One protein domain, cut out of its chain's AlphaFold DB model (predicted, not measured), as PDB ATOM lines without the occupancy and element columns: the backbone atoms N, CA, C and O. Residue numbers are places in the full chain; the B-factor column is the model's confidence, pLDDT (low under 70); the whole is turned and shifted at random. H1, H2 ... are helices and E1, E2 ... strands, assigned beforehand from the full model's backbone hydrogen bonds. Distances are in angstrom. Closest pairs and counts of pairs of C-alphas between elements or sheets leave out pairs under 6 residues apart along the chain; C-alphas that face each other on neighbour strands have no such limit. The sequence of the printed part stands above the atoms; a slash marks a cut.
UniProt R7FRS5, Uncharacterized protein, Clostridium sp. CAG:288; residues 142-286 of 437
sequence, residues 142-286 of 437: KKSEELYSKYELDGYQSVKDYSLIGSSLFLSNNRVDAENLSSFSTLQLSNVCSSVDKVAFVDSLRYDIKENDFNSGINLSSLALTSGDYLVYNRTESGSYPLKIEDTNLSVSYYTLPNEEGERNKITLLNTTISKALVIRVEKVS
ATOM      1  N   LYS A 142     -28.442   8.890 -34.260       88.06
ATOM      2  CA  LYS A 142     -29.281  10.066 -33.967       88.06
ATOM      3  C   LYS A 142     -30.651   9.682 -33.391       88.06
ATOM      4  O   LYS A 142     -31.054  10.195 -32.357       88.06
ATOM      5  N   LYS A 143     -31.355   8.741 -34.028       88.25
ATOM      6  CA  LYS A 143     -32.662   8.272 -33.538       88.25
ATOM      7  C   LYS A 143     -32.554   7.534 -32.206       88.25
ATOM      8  O   LYS A 143     -33.444   7.619 -31.372       88.25
ATOM      9  N   SER A 144     -31.463   6.806 -32.005       89.25
ATOM     10  CA  SER A 144     -31.195   6.140 -30.737       89.25
ATOM     11  C   SER A 144     -30.923   7.156 -29.624       89.25
ATOM     12  O   SER A 144     -31.396   6.960 -28.517       89.25
ATOM     13  N   GLU A 145     -30.199   8.249 -29.896       88.75
ATOM     14  CA  GLU A 145     -29.983   9.354 -28.941       88.75
ATOM     15  C   GLU A 145     -31.305  10.023 -28.550       88.75
ATOM     16  O   GLU A 145     -31.536  10.293 -27.369       88.75
ATOM     17  N   GLU A 146     -32.196  10.233 -29.523       87.75
ATOM     18  CA  GLU A 146     -33.565  10.700 -29.278       87.75
ATOM     19  C   GLU A 146     -34.340   9.708 -28.396       87.75
ATOM     20  O   GLU A 146     -34.999  10.132 -27.450       87.75
ATOM     21  N   LEU A 147     -34.224   8.396 -28.650       87.25
ATOM     22  CA  LEU A 147     -34.838   7.360 -27.814       87.25
ATOM     23  C   LEU A 147     -34.301   7.397 -26.384       87.25
ATOM     24  O   LEU A 147     -35.103   7.585 -25.477       87.25
ATOM     25  N   TYR A 148     -32.987   7.299 -26.153       88.44
ATOM     26  CA  TYR A 148     -32.452   7.370 -24.784       88.44
ATOM     27  C   TYR A 148     -32.935   8.623 -24.052       88.44
ATOM     28  O   TYR A 148     -33.327   8.532 -22.898       88.44
ATOM     29  N   SER A 149     -32.989   9.771 -24.734       85.94
ATOM     30  CA  SER A 149     -33.435  11.028 -24.121       85.94
ATOM     31  C   SER A 149     -34.919  11.017 -23.721       85.94
ATOM     32  O   SER A 149     -35.283  11.678 -22.758       85.94
ATOM     33  N   LYS A 150     -35.784  10.246 -24.400       82.62
ATOM     34  CA  LYS A 150     -37.181  10.022 -23.961       82.62
ATOM     35  C   LYS A 150     -37.274   9.164 -22.698       82.62
ATOM     36  O   LYS A 150     -38.226   9.283 -21.937       82.62
ATOM     37  N   TYR A 151     -36.306   8.272 -22.530       79.31
ATOM     38  CA  TYR A 151     -36.246   7.268 -21.473       79.31
ATOM     39  C   TYR A 151     -35.384   7.719 -20.271       79.31
ATOM     40  O   TYR A 151     -35.280   6.987 -19.287       79.31
ATOM     41  N   GLU A 152     -34.829   8.934 -20.338       78.31
ATOM     42  CA  GLU A 152     -34.000   9.633 -19.345       78.31
ATOM     43  C   GLU A 152     -34.802  10.763 -18.681       78.31
ATOM     44  O   GLU A 152     -34.469  11.938 -18.806       78.31
ATOM     45  N   LEU A 153     -35.915  10.428 -18.025       67.25
ATOM     46  CA  LEU A 153     -36.786  11.453 -17.433       67.25
ATOM     47  C   LEU A 153     -36.104  12.190 -16.269       67.25
ATOM     48  O   LEU A 153     -36.207  13.410 -16.183       67.25
ATOM     49  N   ASP A 154     -35.352  11.457 -15.442       70.44
ATOM     50  CA  ASP A 154     -34.755  11.962 -14.199       70.44
ATOM     51  C   ASP A 154     -33.207  11.894 -14.195       70.44
ATOM     52  O   ASP A 154     -32.569  12.030 -13.149       70.44
ATOM     53  N   GLY A 155     -32.584  11.684 -15.361       81.62
ATOM     54  CA  GLY A 155     -31.141  11.430 -15.504       81.62
ATOM     55  C   GLY A 155     -30.756   9.953 -15.337       81.62
ATOM     56  O   GLY A 155     -31.624   9.092 -15.228       81.62
ATOM     57  N   TYR A 156     -29.455   9.644 -15.337       83.19
ATOM     58  CA  TYR A 156     -28.935   8.278 -15.158       83.19
ATOM     59  C   TYR A 156     -28.394   8.048 -13.758       83.19
ATOM     60  O   TYR A 156     -27.856   8.960 -13.128       83.19
ATOM     61  N   GLN A 157     -28.437   6.790 -13.332       88.19
ATOM     62  CA  GLN A 157     -27.719   6.338 -12.155       88.19
ATOM     63  C   GLN A 157     -26.572   5.406 -12.551       88.19
ATOM     64  O   GLN A 157     -26.740   4.425 -13.278       88.19
ATOM     65  N   SER A 158     -25.390   5.734 -12.048       85.44
ATOM     66  CA  SER A 158     -24.199   4.914 -12.197       85.44
ATOM     67  C   SER A 158     -24.280   3.630 -11.374       85.44
ATOM     68  O   SER A 158     -24.721   3.644 -10.227       85.44
ATOM     69  N   VAL A 159     -23.781   2.544 -11.953       85.94
ATOM     70  CA  VAL A 159     -23.518   1.249 -11.326       85.94
ATOM     71  C   VAL A 159     -22.004   1.066 -11.314       85.94
ATOM     72  O   VAL A 159     -21.371   1.163 -12.366       85.94
ATOM     73  N   LYS A 160     -21.417   0.802 -10.143       81.88
ATOM     74  CA  LYS A 160     -19.958   0.663 -10.026       81.88
ATOM     75  C   LYS A 160     -19.461  -0.713 -10.434       81.88
ATOM     76  O   LYS A 160     -18.361  -0.819 -10.964       81.88
ATOM     77  N   ASP A 161     -20.245  -1.752 -10.166       77.81
ATOM     78  CA  ASP A 161     -19.828  -3.125 -10.419       77.81
ATOM     79  C   ASP A 161     -21.003  -4.021 -10.833       77.81
ATOM     80  O   ASP A 161     -22.172  -3.751 -10.527       77.81
ATOM     81  N   TYR A 162     -20.685  -5.091 -11.556       82.50
ATOM     82  CA  TYR A 162     -21.650  -6.056 -12.070       82.50
ATOM     83  C   TYR A 162     -21.097  -7.482 -12.026       82.50
ATOM     84  O   TYR A 162     -19.889  -7.710 -12.011       82.50
ATOM     85  N   SER A 163     -21.996  -8.461 -12.067       79.50
ATOM     86  CA  SER A 163     -21.641  -9.851 -12.343       79.50
ATOM     87  C   SER A 163     -22.776 -10.559 -13.069       79.50
ATOM     88  O   SER A 163     -23.946 -10.333 -12.773       79.50
ATOM     89  N   LEU A 164     -22.444 -11.409 -14.032       80.88
ATOM     90  CA  LEU A 164     -23.388 -12.278 -14.725       80.88
ATOM     91  C   LEU A 164     -23.062 -13.731 -14.380       80.88
ATOM     92  O   LEU A 164     -22.106 -14.292 -14.913       80.88
ATOM     93  N   ILE A 165     -23.861 -14.351 -13.514       80.06
ATOM     94  CA  ILE A 165     -23.676 -15.747 -13.096       80.06
ATOM     95  C   ILE A 165     -24.799 -16.583 -13.699       80.06
ATOM     96  O   ILE A 165     -25.966 -16.445 -13.331       80.06
ATOM     97  N   GLY A 166     -24.453 -17.443 -14.657       81.31
ATOM     98  CA  GLY A 166     -25.436 -18.184 -15.440       81.31
ATOM     99  C   GLY A 166     -26.394 -17.242 -16.170       81.31
ATOM    100  O   GLY A 166     -25.989 -16.540 -17.093       81.31
ATOM    101  N   SER A 167     -27.667 -17.238 -15.771       80.62
ATOM    102  CA  SER A 167     -28.697 -16.330 -16.299       80.62
ATOM    103  C   SER A 167     -29.018 -15.144 -15.385       80.62
ATOM    104  O   SER A 167     -29.905 -14.354 -15.715       80.62
ATOM    105  N   SER A 168     -28.349 -15.024 -14.239       81.38
ATOM    106  CA  SER A 168     -28.634 -14.004 -13.232       81.38
ATOM    107  C   SER A 168     -27.658 -12.840 -13.341       81.38
ATOM    108  O   SER A 168     -26.445 -13.024 -13.249       81.38
ATOM    109  N   LEU A 169     -28.197 -11.637 -13.537       83.81
ATOM    110  CA  LEU A 169     -27.437 -10.391 -13.566       83.81
ATOM    111  C   LEU A 169     -27.488  -9.700 -12.200       83.81
ATOM    112  O   LEU A 169     -28.558  -9.353 -11.705       83.81
ATOM    113  N   PHE A 170     -26.317  -9.448 -11.640       81.88
ATOM    114  CA  PHE A 170     -26.090  -8.721 -10.402       81.88
ATOM    115  C   PHE A 170     -25.526  -7.339 -10.721       81.88
ATOM    116  O   PHE A 170     -24.615  -7.209 -11.541       81.88
ATOM    117  N   LEU A 171     -26.080  -6.309 -10.085       81.44
ATOM    118  CA  LEU A 171     -25.682  -4.910 -10.242       81.44
ATOM    119  C   LEU A 171     -25.525  -4.294  -8.854       81.44
ATOM    120  O   LEU A 171     -26.407  -4.461  -8.002       81.44
ATOM    121  N   SER A 172     -24.431  -3.571  -8.624       78.19
ATOM    122  CA  SER A 172     -24.122  -3.002  -7.312       78.19
ATOM    123  C   SER A 172     -23.414  -1.646  -7.414       78.19
ATOM    124  O   SER A 172     -22.662  -1.361  -8.347       78.19
ATOM    125  N   ASN A 173     -23.677  -0.782  -6.431       74.50
ATOM    126  CA  ASN A 173     -22.944   0.470  -6.214       74.50
ATOM    127  C   ASN A 173     -21.661   0.239  -5.409       74.50
ATOM    128  O   ASN A 173     -20.825   1.138  -5.299       74.50
ATOM    129  N   ASN A 174     -21.529  -0.956  -4.846       71.81
ATOM    130  CA  ASN A 174     -20.325  -1.476  -4.230       71.81
ATOM    131  C   ASN A 174     -19.750  -2.568  -5.129       71.81
ATOM    132  O   ASN A 174     -20.348  -2.932  -6.141       71.81
ATOM    133  N   ARG A 175     -18.596  -3.107  -4.741       70.00
ATOM    134  CA  ARG A 175     -18.068  -4.320  -5.361       70.00
ATOM    135  C   ARG A 175     -19.113  -5.437  -5.266       70.00
ATOM    136  O   ARG A 175     -19.689  -5.615  -4.195       70.00
ATOM    137  N   VAL A 176     -19.342  -6.169  -6.355       69.62
ATOM    138  CA  VAL A 176     -20.157  -7.385  -6.315       69.62
ATOM    139  C   VAL A 176     -19.283  -8.511  -5.771       69.62
ATOM    140  O   VAL A 176     -18.269  -8.878  -6.362       69.62
ATOM    141  N   ASP A 177     -19.656  -9.051  -4.620       60.50
ATOM    142  CA  ASP A 177     -19.021 -10.215  -4.010       60.50
ATOM    143  C   ASP A 177     -20.048 -11.041  -3.229       60.50
ATOM    144  O   ASP A 177     -21.237 -10.725  -3.232       60.50
ATOM    145  N   ALA A 178     -19.582 -12.111  -2.585       55.75
ATOM    146  CA  ALA A 178     -20.398 -13.025  -1.793       55.75
ATOM    147  C   ALA A 178     -21.260 -12.332  -0.720       55.75
ATOM    148  O   ALA A 178     -22.316 -12.845  -0.360       55.75
ATOM    149  N   GLU A 179     -20.817 -11.181  -0.214       54.78
ATOM    150  CA  GLU A 179     -21.496 -10.426   0.840       54.78
ATOM    151  C   GLU A 179     -22.346  -9.277   0.267       54.78
ATOM    152  O   GLU A 179     -23.289  -8.826   0.913       54.78
ATOM    153  N   ASN A 180     -22.048  -8.812  -0.954       57.44
ATOM    154  CA  ASN A 180     -22.629  -7.611  -1.561       57.44
ATOM    155  C   ASN A 180     -23.099  -7.839  -3.007       57.44
ATOM    156  O   ASN A 180     -22.628  -7.196  -3.946       57.44
ATOM    157  N   LEU A 181     -24.059  -8.742  -3.206       61.88
ATOM    158  CA  LEU A 181     -24.512  -9.126  -4.549       61.88
ATOM    159  C   LEU A 181     -25.371  -8.068  -5.260       61.88
ATOM    160  O   LEU A 181     -25.330  -7.970  -6.486       61.88
ATOM    161  N   SER A 182     -26.133  -7.242  -4.538       66.00
ATOM    162  CA  SER A 182     -26.821  -6.098  -5.143       66.00
ATOM    163  C   SER A 182     -27.015  -4.945  -4.167       66.00
ATOM    164  O   SER A 182     -27.290  -5.149  -2.992       66.00
ATOM    165  N   SER A 183     -26.886  -3.718  -4.678       68.44
ATOM    166  CA  SER A 183     -27.129  -2.481  -3.917       68.44
ATOM    167  C   SER A 183     -28.482  -1.828  -4.224       68.44
ATOM    168  O   SER A 183     -28.733  -0.715  -3.761       68.44
ATOM    169  N   PHE A 184     -29.323  -2.445  -5.059       75.31
ATOM    170  CA  PHE A 184     -30.568  -1.842  -5.542       75.31
ATOM    171  C   PHE A 184     -31.775  -2.567  -4.955       75.31
ATOM    172  O   PHE A 184     -31.877  -3.778  -5.073       75.31
ATOM    173  N   SER A 185     -32.706  -1.836  -4.343       70.75
ATOM    174  CA  SER A 185     -33.899  -2.431  -3.723       70.75
ATOM    175  C   SER A 185     -34.942  -2.878  -4.747       70.75
ATOM    176  O   SER A 185     -35.582  -3.912  -4.560       70.75
ATOM    177  N   THR A 186     -35.104  -2.124  -5.839       79.56
ATOM    178  CA  THR A 186     -36.068  -2.449  -6.892       79.56
ATOM    179  C   THR A 186     -35.493  -2.186  -8.279       79.56
ATOM    180  O   THR A 186     -35.238  -1.039  -8.654       79.56
ATOM    181  N   LEU A 187     -35.356  -3.243  -9.082       84.00
ATOM    182  CA  LEU A 187     -34.923  -3.154 -10.480       84.00
ATOM    183  C   LEU A 187     -36.102  -3.378 -11.432       84.00
ATOM    184  O   LEU A 187     -36.994  -4.178 -11.153       84.00
ATOM    185  N   GLN A 188     -36.120  -2.671 -12.564       84.06
ATOM    186  CA  GLN A 188     -37.143  -2.818 -13.605       84.06
ATOM    187  C   GLN A 188     -36.528  -2.860 -15.004       84.06
ATOM    188  O   GLN A 188     -35.540  -2.181 -15.274       84.06
ATOM    189  N   LEU A 189     -37.141  -3.620 -15.913       86.56
ATOM    190  CA  LEU A 189     -36.786  -3.613 -17.335       86.56
ATOM    191  C   LEU A 189     -37.883  -2.944 -18.164       86.56
ATOM    192  O   LEU A 189     -39.066  -3.227 -17.979       86.56
ATOM    193  N   SER A 190     -37.489  -2.102 -19.119       86.56
ATOM    194  CA  SER A 190     -38.411  -1.477 -20.077       86.56
ATOM    195  C   SER A 190     -37.969  -1.739 -21.509       86.56
ATOM    196  O   SER A 190     -36.846  -1.391 -21.875       86.56
ATOM    197  N   ASN A 191     -38.858  -2.310 -22.327       87.94
ATOM    198  CA  ASN A 191     -38.617  -2.539 -23.753       87.94
ATOM    199  C   ASN A 191     -38.776  -1.230 -24.538       87.94
ATOM    200  O   ASN A 191     -39.896  -0.782 -24.803       87.94
ATOM    201  N   VAL A 192     -37.659  -0.649 -24.967       87.62
ATOM    202  CA  VAL A 192     -37.643   0.649 -25.658       87.62
ATOM    203  C   VAL A 192     -37.993   0.566 -27.142       87.62
ATOM    204  O   VAL A 192     -38.118   1.598 -27.801       87.62
ATOM    205  N   CYS A 193     -38.173  -0.646 -27.673       86.31
ATOM    206  CA  CYS A 193     -38.611  -0.866 -29.052       86.31
ATOM    207  C   CYS A 193     -40.131  -0.919 -29.194       86.31
ATOM    208  O   CYS A 193     -40.640  -0.837 -30.313       86.31
ATOM    209  N   SER A 194     -40.861  -1.053 -28.085       74.12
ATOM    210  CA  SER A 194     -42.318  -0.975 -28.096       74.12
ATOM    211  C   SER A 194     -42.759   0.473 -28.351       74.12
ATOM    212  O   SER A 194     -42.243   1.415 -27.756       74.12
ATOM    213  N   SER A 195     -43.684   0.675 -29.290       56.72
ATOM    214  CA  SER A 195     -44.097   1.987 -29.819       56.72
ATOM    215  C   SER A 195     -44.971   2.813 -28.863       56.72
ATOM    216  O   SER A 195     -45.811   3.587 -29.318       56.72
ATOM    217  N   VAL A 196     -44.853   2.607 -27.553       56.66
ATOM    218  CA  VAL A 196     -45.692   3.287 -26.565       56.66
ATOM    219  C   VAL A 196     -45.025   4.609 -26.190       56.66
ATOM    220  O   VAL A 196     -43.885   4.631 -25.740       56.66
ATOM    221  N   ASP A 197     -45.737   5.725 -26.355       52.03
ATOM    222  CA  ASP A 197     -45.243   7.083 -26.056       52.03
ATOM    223  C   ASP A 197     -44.963   7.342 -24.559       52.03
ATOM    224  O   ASP A 197     -44.546   8.434 -24.174       52.03
ATOM    225  N   LYS A 198     -45.182   6.344 -23.697       54.75
ATOM    226  CA  LYS A 198     -44.842   6.356 -22.274       54.75
ATOM    227  C   LYS A 198     -44.035   5.109 -21.948       54.75
ATOM    228  O   LYS A 198     -44.350   4.037 -22.458       54.75
ATOM    229  N   VAL A 199     -43.055   5.256 -21.054       57.78
ATOM    230  CA  VAL A 199     -42.309   4.134 -20.472       57.78
ATOM    231  C   VAL A 199     -43.308   3.199 -19.789       57.78
ATOM    232  O   VAL A 199     -43.800   3.480 -18.696       57.78
ATOM    233  N   ALA A 200     -43.689   2.130 -20.483       57.59
ATOM    234  CA  ALA A 200     -44.610   1.133 -19.971       57.59
ATOM    235  C   ALA A 200     -43.787   0.077 -19.234       57.59
ATOM    236  O   ALA A 200     -43.249  -0.850 -19.836       57.59
ATOM    237  N   PHE A 201     -43.666   0.245 -17.919       64.00
ATOM    238  CA  PHE A 201     -43.115  -0.793 -17.060       64.00
ATOM    239  C   PHE A 201     -44.158  -1.895 -16.895       64.00
ATOM    240  O   PHE A 201     -45.295  -1.627 -16.506       64.00
ATOM    241  N   VAL A 202     -43.777  -3.130 -17.199       58.72
ATOM    242  CA  VAL A 202     -44.606  -4.299 -16.901       58.72
ATOM    243  C   VAL A 202     -44.236  -4.771 -15.499       58.72
ATOM    244  O   VAL A 202     -43.058  -5.003 -15.234       58.72
ATOM    245  N   ASP A 203     -45.213  -4.940 -14.605       57.78
ATOM    246  CA  ASP A 203     -44.953  -5.375 -13.221       57.78
ATOM    247  C   ASP A 203     -44.226  -6.729 -13.152       57.78
ATOM    248  O   ASP A 203     -43.436  -6.956 -12.245       57.78
ATOM    249  N   SER A 204     -44.401  -7.608 -14.146       54.84
ATOM    250  CA  SER A 204     -43.664  -8.878 -14.245       54.84
ATOM    251  C   SER A 204     -42.167  -8.719 -14.534       54.84
ATOM    252  O   SER A 204     -41.427  -9.694 -14.472       54.84
ATOM    253  N   LEU A 205     -41.724  -7.519 -14.912       66.31
ATOM    254  CA  LEU A 205     -40.319  -7.168 -15.128       66.31
ATOM    255  C   LEU A 205     -39.748  -6.374 -13.945       66.31
ATOM    256  O   LEU A 205     -38.656  -5.814 -14.059       66.31
ATOM    257  N   ARG A 206     -40.496  -6.292 -12.835       68.69
ATOM    258  CA  ARG A 206     -40.072  -5.698 -11.570       68.69
ATOM    259  C   ARG A 206     -39.472  -6.763 -10.664       68.69
ATOM    260  O   ARG A 206     -40.053  -7.822 -10.454       68.69
ATOM    261  N   TYR A 207     -38.344  -6.414 -10.071       67.88
ATOM    262  CA  TYR A 207     -37.611  -7.229  -9.121       67.88
ATOM    263  C   TYR A 207     -37.508  -6.481  -7.809       67.88
ATOM    264  O   TYR A 207     -36.810  -5.475  -7.749       67.88
ATOM    265  N   ASP A 208     -38.207  -6.962  -6.784       63.72
ATOM    266  CA  ASP A 208     -38.080  -6.447  -5.424       63.72
ATOM    267  C   ASP A 208     -37.094  -7.329  -4.653       63.72
ATOM    268  O   ASP A 208     -37.371  -8.501  -4.395       63.72
ATOM    269  N   ILE A 209     -35.940  -6.766  -4.292       59.31
ATOM    270  CA  ILE A 209     -34.938  -7.450  -3.472       59.31
ATOM    271  C   ILE A 209     -35.357  -7.283  -2.011       59.31
ATOM    272  O   ILE A 209     -35.256  -6.196  -1.444       59.31
ATOM    273  N   LYS A 210     -35.880  -8.349  -1.395       56.94
ATOM    274  CA  LYS A 210     -36.199  -8.347   0.041       56.94
ATOM    275  C   LYS A 210     -34.917  -8.480   0.860       56.94
ATOM    276  O   LYS A 210     -33.972  -9.123   0.416       56.94
ATOM    277  N   GLU A 211     -34.917  -7.955   2.088       46.34
ATOM    278  CA  GLU A 211     -33.765  -7.981   3.013       46.34
ATOM    279  C   GLU A 211     -33.188  -9.381   3.292       46.34
ATOM    280  O   GLU A 211     -32.063  -9.467   3.755       46.34
ATOM    281  N   ASN A 212     -33.911 -10.469   2.994       44.44
ATOM    282  CA  ASN A 212     -33.428 -11.847   3.150       44.44
ATOM    283  C   ASN A 212     -33.092 -12.547   1.814       44.44
ATOM    284  O   ASN A 212     -32.577 -13.662   1.828       44.44
ATOM    285  N   ASP A 213     -33.346 -11.902   0.672       49.91
ATOM    286  CA  ASP A 213     -33.181 -12.460  -0.678       49.91
ATOM    287  C   ASP A 213     -31.878 -11.961  -1.326       49.91
ATOM    288  O   ASP A 213     -31.854 -11.579  -2.504       49.91
ATOM    289  N   PHE A 214     -30.784 -11.985  -0.552       40.81
ATOM    290  CA  PHE A 214     -29.448 -11.499  -0.933       40.81
ATOM    291  C   PHE A 214     -28.934 -12.058  -2.278       40.81
ATOM    292  O   PHE A 214     -28.044 -11.468  -2.875       40.81
ATOM    293  N   ASN A 215     -29.531 -13.133  -2.806       51.97
ATOM    294  CA  ASN A 215     -29.065 -13.869  -3.984       51.97
ATOM    295  C   ASN A 215     -29.927 -13.715  -5.247       51.97
ATOM    296  O   ASN A 215     -29.695 -14.428  -6.220       51.97
ATOM    297  N   SER A 216     -30.965 -12.874  -5.255       56.66
ATOM    298  CA  SER A 216     -32.000 -13.012  -6.294       56.66
ATOM    299  C   SER A 216     -31.591 -12.539  -7.694       56.66
ATOM    300  O   SER A 216     -31.980 -13.201  -8.656       56.66
ATOM    301  N   GLY A 217     -30.761 -11.494  -7.829       68.19
ATOM    302  CA  GLY A 217     -30.335 -10.944  -9.127       68.19
ATOM    303  C   GLY A 217     -31.502 -10.672 -10.100       68.19
ATOM    304  O   GLY A 217     -32.674 -10.904  -9.816       68.19
ATOM    305  N   ILE A 218     -31.212 -10.180 -11.302       78.88
ATOM    306  CA  ILE A 218     -32.196 -10.200 -12.392       78.88
ATOM    307  C   ILE A 218     -32.032 -11.543 -13.103       78.88
ATOM    308  O   ILE A 218     -31.097 -11.709 -13.887       78.88
ATOM    309  N   ASN A 219     -32.919 -12.510 -12.847       79.31
ATOM    310  CA  ASN A 219     -32.916 -13.773 -13.590       79.31
ATOM    311  C   ASN A 219     -33.501 -13.566 -14.990       79.31
ATOM    312  O   ASN A 219     -34.711 -13.669 -15.214       79.31
ATOM    313  N   LEU A 220     -32.609 -13.340 -15.948       78.81
ATOM    314  CA  LEU A 220     -32.932 -13.021 -17.330       78.81
ATOM    315  C   LEU A 220     -33.607 -14.186 -18.080       78.81
ATOM    316  O   LEU A 220     -34.188 -13.951 -19.135       78.81
ATOM    317  N   SER A 221     -33.526 -15.419 -17.565       74.00
ATOM    318  CA  SER A 221     -34.132 -16.605 -18.193       74.00
ATOM    319  C   SER A 221     -35.573 -16.859 -17.752       74.00
ATOM    320  O   SER A 221     -36.358 -17.410 -18.516       74.00
ATOM    321  N   SER A 222     -35.923 -16.433 -16.534       66.12
ATOM    322  CA  SER A 222     -37.275 -16.571 -15.975       66.12
ATOM    323  C   SER A 222     -38.269 -15.551 -16.535       66.12
ATOM    324  O   SER A 222     -39.482 -15.737 -16.454       66.12
ATOM    325  N   LEU A 223     -37.760 -14.462 -17.108       66.56
ATOM    326  CA  LEU A 223     -38.588 -13.426 -17.690       66.56
ATOM    327  C   LEU A 223     -39.098 -13.851 -19.059       66.56
ATOM    328  O   LEU A 223     -38.323 -14.241 -19.933       66.56
ATOM    329  N   ALA A 224     -40.392 -13.647 -19.290       69.62
ATOM    330  CA  ALA A 224     -40.993 -13.717 -20.616       69.62
ATOM    331  C   ALA A 224     -40.575 -12.499 -21.470       69.62
ATOM    332  O   ALA A 224     -41.400 -11.664 -21.843       69.62
ATOM    333  N   LEU A 225     -39.274 -12.363 -21.745       79.25
ATOM    334  CA  LEU A 225     -38.737 -11.298 -22.585       79.25
ATOM    335  C   LEU A 225     -39.053 -11.587 -24.050       79.25
ATOM    336  O   LEU A 225     -38.648 -12.607 -24.612       79.25
ATOM    337  N   THR A 226     -39.734 -10.646 -24.692       86.12
ATOM    338  CA  THR A 226     -39.880 -10.626 -26.147       86.12
ATOM    339  C   THR A 226     -38.633 -10.031 -26.793       86.12
ATOM    340  O   THR A 226     -37.886  -9.297 -26.141       86.12
ATOM    341  N   SER A 227     -38.434 -10.269 -28.090       89.44
ATOM    342  CA  SER A 227     -37.366  -9.610 -28.847       89.44
ATOM    343  C   SER A 227     -37.423  -8.087 -28.705       89.44
ATOM    344  O   SER A 227     -38.506  -7.491 -28.709       89.44
ATOM    345  N   GLY A 228     -36.258  -7.458 -28.602       91.25
ATOM    346  CA  GLY A 228     -36.133  -6.012 -28.451       91.25
ATOM    347  C   GLY A 228     -34.922  -5.608 -27.620       91.25
ATOM    348  O   GLY A 228     -34.163  -6.451 -27.143       91.25
ATOM    349  N   ASP A 229     -34.773  -4.300 -27.446       92.12
ATOM    350  CA  ASP A 229     -33.776  -3.704 -26.569       92.12
ATOM    351  C   ASP A 229     -34.463  -3.229 -25.291       92.12
ATOM    352  O   ASP A 229     -35.495  -2.556 -25.336       92.12
ATOM    353  N   TYR A 230     -33.884  -3.590 -24.153       91.50
ATOM    354  CA  TYR A 230     -34.386  -3.252 -22.832       91.50
ATOM    355  C   TYR A 230     -33.382  -2.368 -22.110       91.50
ATOM    356  O   TYR A 230     -32.184  -2.654 -22.116       91.50
ATOM    357  N   LEU A 231     -33.879  -1.326 -21.455       91.38
ATOM    358  CA  LEU A 231     -33.103  -0.553 -20.491       91.38
ATOM    359  C   LEU A 231     -33.402  -1.052 -19.079       91.38
ATOM    360  O   LEU A 231     -34.545  -1.406 -18.771       91.38
ATOM    361  N   VAL A 232     -32.369  -1.074 -18.241       90.12
ATOM    362  CA  VAL A 232     -32.469  -1.449 -16.827       90.12
ATOM    363  C   VAL A 232     -32.640  -0.187 -15.993       90.12
ATOM    364  O   VAL A 232     -31.866   0.751 -16.151       90.12
ATOM    365  N   TYR A 233     -33.627  -0.168 -15.106       88.19
ATOM    366  CA  TYR A 233     -33.942   0.957 -14.233       88.19
ATOM    367  C   TYR A 233     -33.803   0.569 -12.769       88.19
ATOM    368  O   TYR A 233     -34.243  -0.512 -12.375       88.19
ATOM    369  N   ASN A 234     -33.284   1.487 -11.958       87.12
ATOM    370  CA  ASN A 234     -33.530   1.492 -10.524       87.12
ATOM    371  C   ASN A 234     -34.790   2.314 -10.243       87.12
ATOM    372  O   ASN A 234     -34.872   3.488 -10.618       87.12
ATOM    373  N   ARG A 235     -35.770   1.696  -9.588       81.88
ATOM    374  CA  ARG A 235     -37.005   2.361  -9.182       81.88
ATOM    375  C   ARG A 235     -36.901   2.755  -7.719       81.88
ATOM    376  O   ARG A 235     -36.769   1.904  -6.848       81.88
ATOM    377  N   THR A 236     -37.047   4.041  -7.453       80.88
ATOM    378  CA  THR A 236     -37.106   4.590  -6.100       80.88
ATOM    379  C   THR A 236     -38.453   5.276  -5.884       80.88
ATOM    380  O   THR A 236     -39.269   5.401  -6.799       80.88
ATOM    381  N   GLU A 237     -38.695   5.757  -4.668       80.19
ATOM    382  CA  GLU A 237     -39.836   6.639  -4.394       80.19
ATOM    383  C   GLU A 237     -39.757   7.960  -5.179       80.19
ATOM    384  O   GLU A 237     -40.784   8.566  -5.473       80.19
ATOM    385  N   SER A 238     -38.542   8.398  -5.532       79.00
ATOM    386  CA  SER A 238     -38.280   9.677  -6.196       79.00
ATOM    387  C   SER A 238     -38.367   9.626  -7.720       79.00
ATOM    388  O   SER A 238     -38.428  10.684  -8.339       79.00
ATOM    389  N   GLY A 239     -38.356   8.439  -8.332       80.00
ATOM    390  CA  GLY A 239     -38.361   8.311  -9.787       80.00
ATOM    391  C   GLY A 239     -37.877   6.954 -10.284       80.00
ATOM    392  O   GLY A 239     -37.746   5.986  -9.533       80.00
ATOM    393  N   SER A 240     -37.641   6.866 -11.591       83.56
ATOM    394  CA  SER A 240     -37.079   5.672 -12.234       83.56
ATOM    395  C   SER A 240     -35.859   6.065 -13.048       83.56
ATOM    396  O   SER A 240     -35.975   6.742 -14.068       83.56
ATOM    397  N   TYR A 241     -34.693   5.601 -12.609       87.56
ATOM    398  CA  TYR A 241     -33.408   6.020 -13.154       87.56
ATOM    399  C   TYR A 241     -32.808   4.901 -14.004       87.56
ATOM    400  O   TYR A 241     -32.516   3.829 -13.462       87.56
ATOM    401  N   PRO A 242     -32.618   5.101 -15.320       90.69
ATOM    402  CA  PRO A 242     -31.883   4.156 -16.141       90.69
ATOM    403  C   PRO A 242     -30.453   3.990 -15.613       90.69
ATOM    404  O   PRO A 242     -29.773   4.959 -15.265       90.69
ATOM    405  N   LEU A 243     -30.007   2.740 -15.552       90.88
ATOM    406  CA  LEU A 243     -28.712   2.350 -15.020       90.88
ATOM    407  C   LEU A 243     -27.637   2.357 -16.104       90.88
ATOM    408  O   LEU A 243     -27.893   1.982 -17.247       90.88
ATOM    409  N   LYS A 244     -26.411   2.723 -15.729       90.25
ATOM    410  CA  LYS A 244     -25.213   2.644 -16.576       90.25
ATOM    411  C   LYS A 244     -24.044   2.098 -15.769       90.25
ATOM    412  O   LYS A 244     -23.780   2.608 -14.689       90.25
ATOM    413  N   ILE A 245     -23.312   1.122 -16.303       87.25
ATOM    414  CA  ILE A 245     -22.088   0.636 -15.648       87.25
ATOM    415  C   ILE A 245     -20.949   1.617 -15.948       87.25
ATOM    416  O   ILE A 245     -20.708   1.955 -17.114       87.25
ATOM    417  N   GLU A 246     -20.275   2.094 -14.906       82.00
ATOM    418  CA  GLU A 246     -19.184   3.064 -15.021       82.00
ATOM    419  C   GLU A 246     -17.956   2.462 -15.716       82.00
ATOM    420  O   GLU A 246     -17.636   1.285 -15.547       82.00
ATOM    421  N   ASP A 247     -17.297   3.281 -16.542       76.12
ATOM    422  CA  ASP A 247     -15.972   3.044 -17.137       76.12
ATOM    423  C   ASP A 247     -15.735   1.670 -17.793       76.12
ATOM    424  O   ASP A 247     -14.598   1.244 -17.999       76.12
ATOM    425  N   THR A 248     -16.811   0.991 -18.198       77.75
ATOM    426  CA  THR A 248     -16.760  -0.386 -18.692       77.75
ATOM    427  C   THR A 248     -17.387  -0.501 -20.075       77.75
ATOM    428  O   THR A 248     -18.526  -0.093 -20.297       77.75
ATOM    429  N   ASN A 249     -16.672  -1.128 -21.010       82.19
ATOM    430  CA  ASN A 249     -17.250  -1.608 -22.264       82.19
ATOM    431  C   ASN A 249     -17.543  -3.105 -22.132       82.19
ATOM    432  O   ASN A 249     -16.647  -3.894 -21.834       82.19
ATOM    433  N   LEU A 250     -18.794  -3.487 -22.355       83.94
ATOM    434  CA  LEU A 250     -19.307  -4.828 -22.129       83.94
ATOM    435  C   LEU A 250     -20.137  -5.290 -23.322       83.94
ATOM    436  O   LEU A 250     -21.003  -4.562 -23.805       83.94
ATOM    437  N   SER A 251     -19.888  -6.520 -23.761       87.00
ATOM    438  CA  SER A 251     -20.734  -7.242 -24.707       87.00
ATOM    439  C   SER A 251     -20.669  -8.731 -24.390       87.00
ATOM    440  O   SER A 251     -19.812  -9.444 -24.914       87.00
ATOM    441  N   VAL A 252     -21.565  -9.198 -23.524       85.38
ATOM    442  CA  VAL A 252     -21.639 -10.608 -23.114       85.38
ATOM    443  C   VAL A 252     -22.990 -11.173 -23.514       85.38
ATOM    444  O   VAL A 252     -24.024 -10.592 -23.198       85.38
ATOM    445  N   SER A 253     -22.980 -12.308 -24.210       87.38
ATOM    446  CA  SER A 253     -24.194 -13.010 -24.625       87.38
ATOM    447  C   SER A 253     -24.345 -14.326 -23.877       87.38
ATOM    448  O   SER A 253     -23.383 -15.086 -23.752       87.38
ATOM    449  N   TYR A 254     -25.572 -14.638 -23.481       87.38
ATOM    450  CA  TYR A 254     -25.967 -15.966 -23.040       87.38
ATOM    451  C   TYR A 254     -27.212 -16.423 -23.817       87.38
ATOM    452  O   TYR A 254     -27.934 -15.607 -24.396       87.38
ATOM    453  N   TYR A 255     -27.440 -17.733 -23.863       90.25
ATOM    454  CA  TYR A 255     -28.580 -18.328 -24.557       90.25
ATOM    455  C   TYR A 255     -29.508 -19.005 -23.555       90.25
ATOM    456  O   TYR A 255     -29.047 -19.707 -22.652       90.25
ATOM    457  N   THR A 256     -30.817 -18.812 -23.715       89.88
ATOM    458  CA  THR A 256     -31.806 -19.551 -22.928       89.88
ATOM    459  C   THR A 256     -31.871 -21.014 -23.367       89.88
ATOM    460  O   THR A 256     -31.447 -21.390 -24.469       89.88
ATOM    461  N   LEU A 257     -32.459 -21.840 -22.502       89.81
ATOM    462  CA  LEU A 257     -32.877 -23.186 -22.880       89.81
ATOM    463  C   LEU A 257     -33.915 -23.120 -24.016       89.81
ATOM    464  O   LEU A 257     -34.606 -22.102 -24.146       89.81
ATOM    465  N   PRO A 258     -33.993 -24.163 -24.863       88.81
ATOM    466  CA  PRO A 258     -34.997 -24.236 -25.913       88.81
ATOM    467  C   PRO A 258     -36.386 -24.387 -25.296       88.81
ATOM    468  O   PRO A 258     -36.555 -25.120 -24.319       88.81
ATOM    469  N   ASN A 259     -37.372 -23.714 -25.881       86.19
ATOM    470  CA  ASN A 259     -38.776 -24.004 -25.609       86.19
ATOM    471  C   ASN A 259     -39.204 -25.316 -26.304       86.19
ATOM    472  O   ASN A 259     -38.404 -25.974 -26.974       86.19
ATOM    473  N   GLU A 260     -40.477 -25.691 -26.167       83.69
ATOM    474  CA  GLU A 260     -41.036 -26.909 -26.780       83.69
ATOM    475  C   GLU A 260     -40.928 -26.933 -28.318       83.69
ATOM    476  O   GLU A 260     -40.878 -28.003 -28.919       83.69
ATOM    477  N   GLU A 261     -40.838 -25.764 -28.954       84.19
ATOM    478  CA  GLU A 261     -40.687 -25.595 -30.406       84.19
ATOM    479  C   GLU A 261     -39.210 -25.546 -30.852       84.19
ATOM    480  O   GLU A 261     -38.916 -25.464 -32.044       84.19
ATOM    481  N   GLY A 262     -38.262 -25.601 -29.910       84.75
ATOM    482  CA  GLY A 262     -36.826 -25.471 -30.170       84.75
ATOM    483  C   GLY A 262     -36.328 -24.028 -30.327       84.75
ATOM    484  O   GLY A 262     -35.131 -23.825 -30.551       84.75
ATOM    485  N   GLU A 263     -37.198 -23.022 -30.187       88.00
ATOM    486  CA  GLU A 263     -36.814 -21.610 -30.182       88.00
ATOM    487  C   GLU A 263     -36.117 -21.223 -28.872       88.00
ATOM    488  O   GLU A 263     -36.399 -21.752 -27.793       88.00
ATOM    489  N   ARG A 264     -35.202 -20.257 -28.965       89.94
ATOM    490  CA  ARG A 264     -34.412 -19.735 -27.848       89.94
ATOM    491  C   ARG A 264     -34.308 -18.221 -27.944       89.94
ATOM    492  O   ARG A 264     -34.406 -17.645 -29.026       89.94
ATOM    493  N   ASN A 265     -33.996 -17.588 -26.823       91.88
ATOM    494  CA  ASN A 265     -33.549 -16.206 -26.798       91.88
ATOM    495  C   ASN A 265     -32.023 -16.166 -26.642       91.88
ATOM    496  O   ASN A 265     -31.455 -16.777 -25.734       91.88
ATOM    497  N   LYS A 266     -31.358 -15.409 -27.511       93.19
ATOM    498  CA  LYS A 266     -30.009 -14.897 -27.289       93.19
ATOM    499  C   LYS A 266     -30.143 -13.564 -26.569       93.19
ATOM    500  O   LYS A 266     -30.704 -12.612 -27.111       93.19
ATOM    501  N   ILE A 267     -29.616 -13.497 -25.356       92.12
ATOM    502  CA  ILE A 267     -29.691 -12.312 -24.510       92.12
ATOM    503  C   ILE A 267     -28.288 -11.742 -24.376       92.12
ATOM    504  O   ILE A 267     -27.365 -12.432 -23.951       92.12
ATOM    505  N   THR A 268     -28.116 -10.492 -24.797       92.12
ATOM    506  CA  THR A 268     -26.823  -9.809 -24.832       92.12
ATOM    507  C   THR A 268     -26.849  -8.590 -23.927       92.12
ATOM    508  O   THR A 268     -27.633  -7.670 -24.144       92.12
ATOM    509  N   LEU A 269     -25.967  -8.584 -22.935       91.25
ATOM    510  CA  LEU A 269     -25.711  -7.450 -22.063       91.25
ATOM    511  C   LEU A 269     -24.695  -6.524 -22.733       91.25
ATOM    512  O   LEU A 269     -23.578  -6.945 -23.040       91.25
ATOM    513  N   LEU A 270     -25.099  -5.281 -22.969       91.94
ATOM    514  CA  LEU A 270     -24.329  -4.267 -23.675       91.94
ATOM    515  C   LEU A 270     -24.163  -3.032 -22.789       91.94
ATOM    516  O   LEU A 270     -25.146  -2.439 -22.352       91.94
ATOM    517  N   ASN A 271     -22.924  -2.603 -22.579       89.94
ATOM    518  CA  ASN A 271     -22.604  -1.326 -21.943       89.94
ATOM    519  C   ASN A 271     -21.434  -0.697 -22.690       89.94
ATOM    520  O   ASN A 271     -20.502  -1.407 -23.061       89.94
ATOM    521  N   THR A 272     -21.450   0.615 -22.912       88.25
ATOM    522  CA  THR A 272     -20.245   1.316 -23.364       88.25
ATOM    523  C   THR A 272     -20.085   2.639 -22.641       88.25
ATOM    524  O   THR A 272     -21.071   3.268 -22.253       88.25
ATOM    525  N   THR A 273     -18.844   3.097 -22.502       83.69
ATOM    526  CA  THR A 273     -18.518   4.368 -21.837       83.69
ATOM    527  C   THR A 273     -19.210   5.566 -22.494       83.69
ATOM    528  O   THR A 273     -19.605   6.507 -21.805       83.69
ATOM    529  N   ILE A 274     -19.440   5.502 -23.810       84.25
ATOM    530  CA  ILE A 274     -20.096   6.555 -24.600       84.25
ATOM    531  C   ILE A 274     -21.619   6.416 -24.706       84.25
ATOM    532  O   ILE A 274     -22.290   7.390 -25.043       84.25
ATOM    533  N   SER A 275     -22.180   5.227 -24.467       84.19
ATOM    534  CA  SER A 275     -23.637   5.050 -24.474       84.19
ATOM    535  C   SER A 275     -24.227   5.548 -23.166       84.19
ATOM    536  O   SER A 275     -23.541   5.666 -22.146       84.19
ATOM    537  N   LYS A 276     -25.511   5.888 -23.207       85.50
ATOM    538  CA  LYS A 276     -26.159   6.530 -22.074       85.50
ATOM    539  C   LYS A 276     -26.612   5.550 -20.981       85.50
ATOM    540  O   LYS A 276     -26.606   5.929 -19.820       85.50
ATOM    541  N   ALA A 277     -26.927   4.300 -21.324       90.81
ATOM    542  CA  ALA A 277     -27.405   3.299 -20.370       90.81
ATOM    543  C   ALA A 277     -26.922   1.879 -20.703       90.81
ATOM    544  O   ALA A 277     -26.472   1.604 -21.820       90.81
ATOM    545  N   LEU A 278     -27.068   0.993 -19.719       92.44
ATOM    546  CA  LEU A 278     -26.972  -0.454 -19.836       92.44
ATOM    547  C   LEU A 278     -28.148  -0.980 -20.666       92.44
ATOM    548  O   LEU A 278     -29.309  -0.689 -20.371       92.44
ATOM    549  N   VAL A 279     -27.844  -1.780 -21.686       93.12
ATOM    550  CA  VAL A 279     -28.837  -2.347 -22.602       93.12
ATOM    551  C   VAL A 279     -28.821  -3.868 -22.515       93.12
ATOM    552  O   VAL A 279     -27.774  -4.499 -22.642       93.12
ATOM    553  N   ILE A 280     -29.999  -4.463 -22.359       93.88
ATOM    554  CA  ILE A 280     -30.222  -5.900 -22.516       93.88
ATOM    555  C   ILE A 280     -30.918  -6.106 -23.856       93.88
ATOM    556  O   ILE A 280     -32.079  -5.748 -24.031       93.88
ATOM    557  N   ARG A 281     -30.199  -6.674 -24.820       93.50
ATOM    558  CA  ARG A 281     -30.729  -7.003 -26.144       93.50
ATOM    559  C   ARG A 281     -31.207  -8.443 -26.177       93.50
ATOM    560  O   ARG A 281     -30.444  -9.345 -25.840       93.50
ATOM    561  N   VAL A 282     -32.430  -8.653 -26.642       93.50
ATOM    562  CA  VAL A 282     -33.065  -9.967 -26.754       93.50
ATOM    563  C   VAL A 282     -33.347 -10.258 -28.222       93.50
ATOM    564  O   VAL A 282     -34.073  -9.518 -28.888       93.50
ATOM    565  N   GLU A 283     -32.775 -11.347 -28.726       92.44
ATOM    566  CA  GLU A 283     -32.944 -11.817 -30.100       92.44
ATOM    567  C   GLU A 283     -33.462 -13.256 -30.081       92.44
ATOM    568  O   GLU A 283     -32.852 -14.124 -29.456       92.44
ATOM    569  N   LYS A 284     -34.556 -13.543 -30.791       91.62
ATOM    570  CA  LYS A 284     -34.982 -14.927 -31.023       91.62
ATOM    571  C   LYS A 284     -34.010 -15.629 -31.969       91.62
ATOM    572  O   LYS A 284     -33.688 -15.104 -33.034       91.62
ATOM    573  N   VAL A 285     -33.575 -16.827 -31.597       90.62
ATOM    574  CA  VAL A 285     -32.678 -17.684 -32.379       90.62
ATOM    575  C   VAL A 285     -33.142 -19.137 -32.306       90.62
ATOM    576  O   VAL A 285     -33.683 -19.579 -31.298       90.62
ATOM    577  N   SER A 286     -32.907 -19.903 -33.369       85.50
ATOM    578  CA  SER A 286     -33.209 -21.342 -33.419       85.50
ATOM    579  C   SER A 286     -31.998 -22.224 -33.109       85.50
ATOM    580  O   SER A 286     -32.120 -23.438 -32.970       85.50
TER     581      SER A 286
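This is residues 142 to 286 of the 437 residues of an uncharacterized protein of Clostridium sp. CAG:288 (UniProt R7FRS5). What does the domain look like? A strongly twisted, branched sheet wraps round as an open, barrel-like shell: E8, E9 and E10 make one wall, E6, E4 and E5 turn away from it, and E7 with E1 branches off E6. The separate hairpin E2 and E3 lies across a gap from E8 and E9, leaving the shell open there, while H1 only grazes the large sheet from outside. What are its parts and size? The 145 printed residues hold one named helix, then ten named strands, E1 to E10, with seven neighbour pairs in the large sheet, antiparallel but for parallel E1 and E7; the class is mostly strand, though under half of the residues are in named elements. It is compact, with a radius of gyration of the C-alphas of 14.7 A and spans of 41 by 39 by 29 A.

Where does the large sheet branch? At E6, residues 228 to 236: E4, residues 186 to 191, lies on one side, with N 188 and O 233 2.9 A apart, within hydrogen-bond range. On the other side lie E7, residues 239 to 245, with N 234 and O 241 at 2.9 A in a hairpin, and E10, residues 279 to 285, with N 230 and O 280 at 2.8 A. What extends it? E8, residues 250 to 255, E9, residues 264 to 271, and E10 form a meander, each strand the antiparallel neighbour of the one before, with N 252 and O 269 at 3.1 A and N 268 and O 281 at 2.8 A. Edge strand E5, residues 206 to 208, pairs with E4, N 187 and O 207 at 3.0 A; edge strand E1, residues 157 to 159, pairs with E7, N 159 and O 244 at 2.7 A. What else is there? E1 runs on at 60 degrees into E2, residues 161 to 165, whose hairpin with E3, residues 168 to 172, has N 163 and O 170 at 3.0 A. H1, residues 142 to 151, grazes the sheet with residues 148 to 151, its closest C-alphas to E7 being Tyr 151 and Pro 242, 7.6 A; every O i to N i+4 pair in H1 is within hydrogen-bond range.

Where are the anchors? H1 begins at C-alpha 142, (-29.281, 10.066, -33.967), and E10 ends at C-alpha 285, (-32.678, -17.684, -32.379). Which elements are longest? E6 spans 24.8 A, E9 22.7 A, E7 18.9 A and E10 18.6 A.

How far does it reach? The two C-alphas farthest apart, Lys 142 and Asn 212, are 43.3 A apart, and the printed part has no cut. Where are long links and low confidence? The long links are E3 to E4, E4 to E5 and E5 to E6; pLDDT is under 70 at residues 153, 176 to 183, 195 to 217 and 222 to 224.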